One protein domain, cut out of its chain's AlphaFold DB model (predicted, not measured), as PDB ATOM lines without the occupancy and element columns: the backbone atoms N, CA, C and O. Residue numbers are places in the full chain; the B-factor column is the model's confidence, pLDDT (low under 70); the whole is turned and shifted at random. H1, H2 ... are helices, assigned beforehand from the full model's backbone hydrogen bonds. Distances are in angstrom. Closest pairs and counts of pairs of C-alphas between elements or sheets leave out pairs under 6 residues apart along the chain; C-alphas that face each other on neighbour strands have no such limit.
ATOM      1  N   TRP A   2      -9.526 -35.184 -37.038       59.03
ATOM      2  CA  TRP A   2      -8.384 -34.940 -36.130       59.03
ATOM      3  C   TRP A   2      -7.343 -33.933 -36.661       59.03
ATOM      4  O   TRP A   2      -7.095 -32.905 -36.040       59.03
ATOM      5  N   HIS A   3      -6.815 -34.166 -37.868       56.62
ATOM      6  CA  HIS A   3      -5.837 -33.265 -38.496       56.62
ATOM      7  C   HIS A   3      -6.385 -31.855 -38.771       56.62
ATOM      8  O   HIS A   3      -5.643 -30.883 -38.691       56.62
ATOM      9  N   SER A   4      -7.685 -31.723 -39.055       59.66
ATOM     10  CA  SER A   4      -8.324 -30.425 -39.306       59.66
ATOM     11  C   SER A   4      -8.392 -29.557 -38.044       59.66
ATOM     12  O   SER A   4      -8.365 -28.336 -38.151       59.66
ATOM     13  N   HIS A   5      -8.437 -30.164 -36.853       65.19
ATOM     14  CA  HIS A   5      -8.461 -29.442 -35.577       65.19
ATOM     15  C   HIS A   5      -7.093 -28.871 -35.186       65.19
ATOM     16  O   HIS A   5      -7.029 -27.766 -34.655       65.19
ATOM     17  N   MET A   6      -5.997 -29.563 -35.516       67.19
ATOM     18  CA  MET A   6      -4.637 -29.070 -35.244       67.19
ATOM     19  C   MET A   6      -4.244 -27.873 -36.114       67.19
ATOM     20  O   MET A   6      -3.403 -27.076 -35.709       67.19
ATOM     21  N   GLN A   7      -4.836 -27.740 -37.304       78.81
ATOM     22  CA  GLN A   7      -4.495 -26.651 -38.221       78.81
ATOM     23  C   GLN A   7      -5.185 -25.325 -37.884       78.81
ATOM     24  O   GLN A   7      -4.644 -24.271 -38.207       78.81
ATOM     25  N   GLU A   8      -6.352 -25.343 -37.224       86.06
ATOM     26  CA  GLU A   8      -7.065 -24.110 -36.871       86.06
ATOM     27  C   GLU A   8      -7.828 -24.209 -35.532       86.06
ATOM     28  O   GLU A   8      -9.057 -24.356 -35.502       86.06
ATOM     29  N   PRO A   9      -7.119 -24.083 -34.394       85.38
ATOM     30  CA  PRO A   9      -7.679 -24.349 -33.066       85.38
ATOM     31  C   PRO A   9      -8.812 -23.391 -32.666       85.38
ATOM     32  O   PRO A   9      -9.726 -23.777 -31.938       85.38
ATOM     33  N   LEU A  10      -8.800 -22.148 -33.163       89.75
ATOM     34  CA  LEU A  10      -9.830 -21.152 -32.845       89.75
ATOM     35  C   LEU A  10     -11.175 -21.462 -33.515       89.75
ATOM     36  O   LEU A  10     -12.218 -21.366 -32.866       89.75
ATOM     37  N   LYS A  11     -11.163 -21.862 -34.797       90.12
ATOM     38  CA  LYS A  11     -12.392 -22.269 -35.495       90.12
ATOM     39  C   LYS A  11     -12.968 -23.534 -34.879       90.12
ATOM     40  O   LYS A  11     -14.167 -23.587 -34.626       90.12
ATOM     41  N   TYR A  12     -12.108 -24.495 -34.545       87.75
ATOM     42  CA  TYR A  12     -12.519 -25.693 -33.827       87.75
ATOM     43  C   TYR A  12     -13.222 -25.374 -32.502       87.75
ATOM     44  O   TYR A  12     -14.338 -25.839 -32.280       87.75
ATOM     45  N   ALA A  13     -12.614 -24.545 -31.646       89.38
ATOM     46  CA  ALA A  13     -13.218 -24.172 -30.371       89.38
ATOM     47  C   ALA A  13     -14.581 -23.489 -30.571       89.38
ATOM     48  O   ALA A  13     -15.540 -23.819 -29.875       89.38
ATOM     49  N   SER A  14     -14.697 -22.589 -31.554       92.12
ATOM     50  CA  SER A  14     -15.967 -21.938 -31.889       92.12
ATOM     51  C   SER A  14     -17.041 -22.942 -32.314       92.12
ATOM     52  O   SER A  14     -18.168 -22.876 -31.818       92.12
ATOM     53  N   ASP A  15     -16.695 -23.897 -33.178       90.69
ATOM     54  CA  ASP A  15     -17.614 -24.944 -33.618       90.69
ATOM     55  C   ASP A  15     -18.017 -25.881 -32.475       90.69
ATOM     56  O   ASP A  15     -19.195 -26.209 -32.347       90.69
ATOM     57  N   CYS A  16     -17.082 -26.253 -31.601       91.19
ATOM     58  CA  CYS A  16     -17.367 -27.036 -30.402       91.19
ATOM     59  C   CYS A  16     -18.355 -26.325 -29.475       91.19
ATOM     60  O   CYS A  16     -19.375 -26.901 -29.099       91.19
ATOM     61  N   ILE A  17     -18.118 -25.051 -29.158       94.38
ATOM     62  CA  ILE A  17     -19.050 -24.273 -28.335       94.38
ATOM     63  C   ILE A  17     -20.421 -24.168 -29.012       94.38
ATOM     64  O   ILE A  17     -21.444 -24.349 -28.356       94.38
ATOM     65  N   ARG A  18     -20.464 -23.937 -30.328       95.62
ATOM     66  CA  ARG A  18     -21.715 -23.798 -31.085       95.62
ATOM     67  C   ARG A  18     -22.529 -25.092 -31.155       95.62
ATOM     68  O   ARG A  18     -23.754 -25.027 -31.141       95.62
ATOM     69  N   LEU A  19     -21.870 -26.239 -31.303       93.88
ATOM     70  CA  LEU A  19     -22.528 -27.525 -31.546       93.88
ATOM     71  C   LEU A  19     -22.806 -28.306 -30.261       93.88
ATOM     72  O   LEU A  19     -23.857 -28.931 -30.154       93.88
ATOM     73  N   VAL A  20     -21.866 -28.295 -29.314       93.62
ATOM     74  CA  VAL A  20     -21.914 -29.141 -28.109       93.62
ATOM     75  C   VAL A  20     -21.784 -28.356 -26.799       93.62
ATOM     76  O   VAL A  20     -21.980 -28.929 -25.733       93.62
ATOM     77  N   GLY A  21     -21.505 -27.048 -26.847       93.31
ATOM     78  CA  GLY A  21     -21.503 -26.166 -25.670       93.31
ATOM     79  C   GLY A  21     -20.220 -26.176 -24.832       93.31
ATOM     80  O   GLY A  21     -20.113 -25.403 -23.884       93.31
ATOM     81  N   TYR A  22     -19.233 -27.003 -25.177       90.75
ATOM     82  CA  TYR A  22     -17.917 -27.059 -24.532       90.75
ATOM     83  C   TYR A  22     -16.844 -27.459 -25.549       90.75
ATOM     84  O   TYR A  22     -17.151 -28.061 -26.575       90.75
ATOM     85  N   VAL A  23     -15.579 -27.126 -25.281       89.00
ATOM     86  CA  VAL A  23     -14.459 -27.575 -26.122       89.00
ATOM     87  C   VAL A  23     -14.189 -29.047 -25.827       89.00
ATOM     88  O   VAL A  23     -13.926 -29.404 -24.680       89.00
ATOM     89  N   ILE A  24     -14.278 -29.902 -26.847       86.81
ATOM     90  CA  ILE A  24     -13.995 -31.334 -26.695       86.81
ATOM     91  C   ILE A  24     -12.483 -31.499 -26.534       86.81
ATOM     92  O   ILE A  24     -11.717 -31.050 -27.392       86.81
ATOM     93  N   ASP A  25     -12.081 -32.131 -25.431       79.81
ATOM     94  CA  ASP A  25     -10.683 -32.419 -25.128       79.81
ATOM     95  C   ASP A  25     -10.075 -33.348 -26.189       79.81
ATOM     96  O   ASP A  25     -10.697 -34.302 -26.660       79.81
ATOM     97  N   HIS A  26      -8.843 -33.029 -26.567       72.31
ATOM     98  CA  HIS A  26      -8.023 -33.774 -27.507       72.31
ATOM     99  C   HIS A  26      -7.060 -34.722 -26.804       72.31
ATOM    100  O   HIS A  26      -6.128 -35.207 -27.441       72.31
ATOM    101  N   GLU A  34      -3.458 -48.843 -18.628       59.66
ATOM    102  CA  GLU A  34      -2.340 -49.265 -19.482       59.66
ATOM    103  C   GLU A  34      -2.546 -50.688 -20.030       59.66
ATOM    104  O   GLU A  34      -2.249 -50.976 -21.193       59.66
ATOM    105  N   ASN A  35      -3.213 -51.531 -19.239       61.28
ATOM    106  CA  ASN A  35      -3.585 -52.897 -19.583       61.28
ATOM    107  C   ASN A  35      -4.528 -52.997 -20.801       61.28
ATOM    108  O   ASN A  35      -4.419 -53.926 -21.601       61.28
ATOM    109  N   LYS A  36      -5.443 -52.037 -20.998       61.75
ATOM    110  CA  LYS A  36      -6.363 -52.016 -22.152       61.75
ATOM    111  C   LYS A  36      -5.654 -51.659 -23.455       61.75
ATOM    112  O   LYS A  36      -6.008 -52.203 -24.501       61.75
ATOM    113  N   MET A  37      -4.659 -50.775 -23.407       62.19
ATOM    114  CA  MET A  37      -3.893 -50.406 -24.597       62.19
ATOM    115  C   MET A  37      -2.964 -51.546 -25.029       62.19
ATOM    116  O   MET A  37      -2.892 -51.844 -26.221       62.19
ATOM    117  N   ASN A  38      -2.364 -52.251 -24.063       63.59
ATOM    118  CA  ASN A  38      -1.493 -53.395 -24.335       63.59
ATOM    119  C   ASN A  38      -2.231 -54.514 -25.092       63.59
ATOM    120  O   ASN A  38      -1.768 -54.952 -26.138       63.59
ATOM    121  N   SER A  39      -3.453 -54.859 -24.664       75.25
ATOM    122  CA  SER A  39      -4.259 -55.881 -25.355       75.25
ATOM    123  C   SER A  39      -4.548 -55.569 -26.830       75.25
ATOM    124  O   SER A  39      -4.657 -56.475 -27.648       75.25
ATOM    125  N   SER A  40      -4.675 -54.291 -27.206       76.75
ATOM    126  CA  SER A  40      -4.924 -53.918 -28.605       76.75
ATOM    127  C   SER A  40      -3.667 -54.067 -29.465       76.75
ATOM    128  O   SER A  40      -3.773 -54.466 -30.624       76.75
ATOM    129  N   CYS A  41      -2.492 -53.781 -28.892       79.12
ATOM    130  CA  CYS A  41      -1.203 -54.012 -29.540       79.12
ATOM    131  C   CYS A  41      -0.978 -55.511 -29.753       79.12
ATOM    132  O   CYS A  41      -0.814 -55.938 -30.892       79.12
ATOM    133  N   GLU A  42      -1.121 -56.306 -28.689       84.44
ATOM    134  CA  GLU A  42      -0.989 -57.769 -28.718       84.44
ATOM    135  C   GLU A  42      -1.934 -58.406 -29.747       84.44
ATOM    136  O   GLU A  42      -1.499 -59.168 -30.604       84.44
ATOM    137  N   ASN A  43      -3.217 -58.026 -29.748       87.88
ATOM    138  CA  ASN A  43      -4.184 -58.531 -30.730       87.88
ATOM    139  C   ASN A  43      -3.782 -58.199 -32.175       87.88
ATOM    140  O   ASN A  43      -4.030 -58.983 -33.092       87.88
ATOM    141  N   THR A  44      -3.193 -57.020 -32.393       87.69
ATOM    142  CA  THR A  44      -2.743 -56.601 -33.724       87.69
ATOM    143  C   THR A  44      -1.493 -57.378 -34.138       87.69
ATOM    144  O   THR A  44      -1.413 -57.816 -35.282       87.69
ATOM    145  N   GLU A  45      -0.555 -57.607 -33.216       88.94
ATOM    146  CA  GLU A  45       0.637 -58.443 -33.422       88.94
ATOM    147  C   GLU A  45       0.262 -59.890 -33.757       88.94
ATOM    148  O   GLU A  45       0.755 -60.447 -34.739       88.94
ATOM    149  N   GLU A  46      -0.668 -60.483 -33.006       91.12
ATOM    150  CA  GLU A  46      -1.168 -61.835 -33.264       91.12
ATOM    151  C   GLU A  46      -1.857 -61.948 -34.628       91.12
ATOM    152  O   GLU A  46      -1.603 -62.891 -35.384       91.12
ATOM    153  N   ALA A  47      -2.723 -60.985 -34.962       91.94
ATOM    154  CA  ALA A  47      -3.404 -60.956 -36.251       91.94
ATOM    155  C   ALA A  47      -2.412 -60.801 -37.412       91.94
ATOM    156  O   ALA A  47      -2.539 -61.499 -38.419       91.94
ATOM    157  N   TRP A  48      -1.405 -59.938 -37.256       91.62
ATOM    158  CA  TRP A  48      -0.360 -59.723 -38.253       91.62
ATOM    159  C   TRP A  48       0.446 -60.995 -38.502       91.62
ATOM    160  O   TRP A  48       0.572 -61.442 -39.641       91.62
ATOM    161  N   LYS A  49       0.916 -61.633 -37.427       92.12
ATOM    162  CA  LYS A  49       1.666 -62.886 -37.509       92.12
ATOM    163  C   LYS A  49       0.853 -63.999 -38.160       92.12
ATOM    164  O   LYS A  49       1.391 -64.780 -38.935       92.12
ATOM    165  N   LYS A  50      -0.446 -64.073 -37.874       93.06
ATOM    166  CA  LYS A  50      -1.339 -65.053 -38.498       93.06
ATOM    167  C   LYS A  50      -1.494 -64.835 -40.007       93.06
ATOM    168  O   LYS A  50      -1.588 -65.818 -40.736       93.06
ATOM    169  N   GLU A  51      -1.578 -63.586 -40.454       94.56
ATOM    170  CA  GLU A  51      -1.833 -63.256 -41.861       94.56
ATOM    171  C   GLU A  51      -0.561 -63.326 -42.719       94.56
ATOM    172  O   GLU A  51      -0.607 -63.796 -43.855       94.56
ATOM    173  N   PHE A  52       0.578 -62.892 -42.172       87.88
ATOM    174  CA  PHE A  52       1.814 -62.689 -42.937       87.88
ATOM    175  C   PHE A  52       2.969 -63.619 -42.547       87.88
ATOM    176  O   PHE A  52       4.005 -63.586 -43.204       87.88
ATOM    177  N   ASP A  53       2.815 -64.434 -41.495       89.00
ATOM    178  CA  ASP A  53       3.882 -65.268 -40.904       89.00
ATOM    179  C   ASP A  53       5.165 -64.474 -40.575       89.00
ATOM    180  O   ASP A  53       6.269 -65.013 -40.493       89.00
ATOM    181  N   SER A  54       5.017 -63.162 -40.379       85.00
ATOM    182  CA  SER A  54       6.086 -62.237 -40.026       85.00
ATOM    183  C   SER A  54       5.738 -61.483 -38.754       85.00
ATOM    184  O   SER A  54       4.587 -61.431 -38.319       85.00
ATOM    185  N   ASP A  55       6.759 -60.943 -38.101       85.94
ATOM    186  CA  ASP A  55       6.588 -60.220 -36.851       85.94
ATOM    187  C   ASP A  55       6.483 -58.720 -37.146       85.94
ATOM    188  O   ASP A  55       7.420 -58.131 -37.696       85.94
ATOM    189  N   MET A  56       5.340 -58.114 -36.800       80.19
ATOM    190  CA  MET A  56       4.937 -56.758 -37.208       80.19
ATOM    191  C   MET A  56       6.038 -55.723 -36.963       80.19
ATOM    192  O   MET A  56       6.331 -54.904 -37.828       80.19
ATOM    193  N   MET A  57       6.686 -55.797 -35.799       76.56
ATOM    194  CA  MET A  57       7.691 -54.818 -35.372       76.56
ATOM    195  C   MET A  57       9.036 -54.981 -36.093       76.56
ATOM    196  O   MET A  57       9.864 -54.070 -36.087       76.56
ATOM    197  N   THR A  58       9.272 -56.135 -36.719       71.69
ATOM    198  CA  THR A  58      10.543 -56.471 -37.381       71.69
ATOM    199  C   THR A  58      10.422 -56.583 -38.900       71.69
ATOM    200  O   THR A  58      11.440 -56.607 -39.593       71.69
TER     201      THR A  58
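AT A GLANCE: This is residues 2 to 26 and 34 to 58 of the 74 residues of the protein "Hypothetical protein" of Rotaria sp. Silwood1 (UniProt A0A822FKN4). Two separate pieces lie end to end: short H1 and H2 make a corner, with residues 21 to 26 folding back, and across a gap the long helix H3 lies alone, with residues 53 to 58 turning back. The printed part has 50 residues, with H1, H2 and H3 in that order and no named strand: all helix. It is extended, with a radius of gyration of the C-alphas of 18.7 A, spanning 49 by 23 by 15 A.

IN THESE COORDINATES: H1, residues 2 to 7, begins at C-alpha 2 (-8.384, -34.940, -36.130). H2, residues 9 to 20, measures 15.8 A. H3, residues 34 to 52, measures 27.3 A and ends at C-alpha 52 (1.814, -62.689, -42.937).

HOW THE PARTS SIT: H1 and H2 are close but not clearly touching; their closest C-alphas, of His 5 and Tyr 12, are 5.8 A apart. They run opposite ways at a steep tilt of 50 degrees. H3 is apart from both, and its residues 34 to 43 stand free. Every O i to N i+4 pair is within hydrogen-bond range in H2, 14 of 15 in H3, and 0 of 2 in H1, where 2 of 3 O i to N i+3 pairs are.

THE WHOLE: C-alphas 18 and 53, the farthest apart, are 49.7 A apart. Residues 27 to 33 are not printed; C-alphas 26 and 34 are 18.3 A apart across the cut. The pLDDT is under 70 at residues 2 to 6 and 34 to 38.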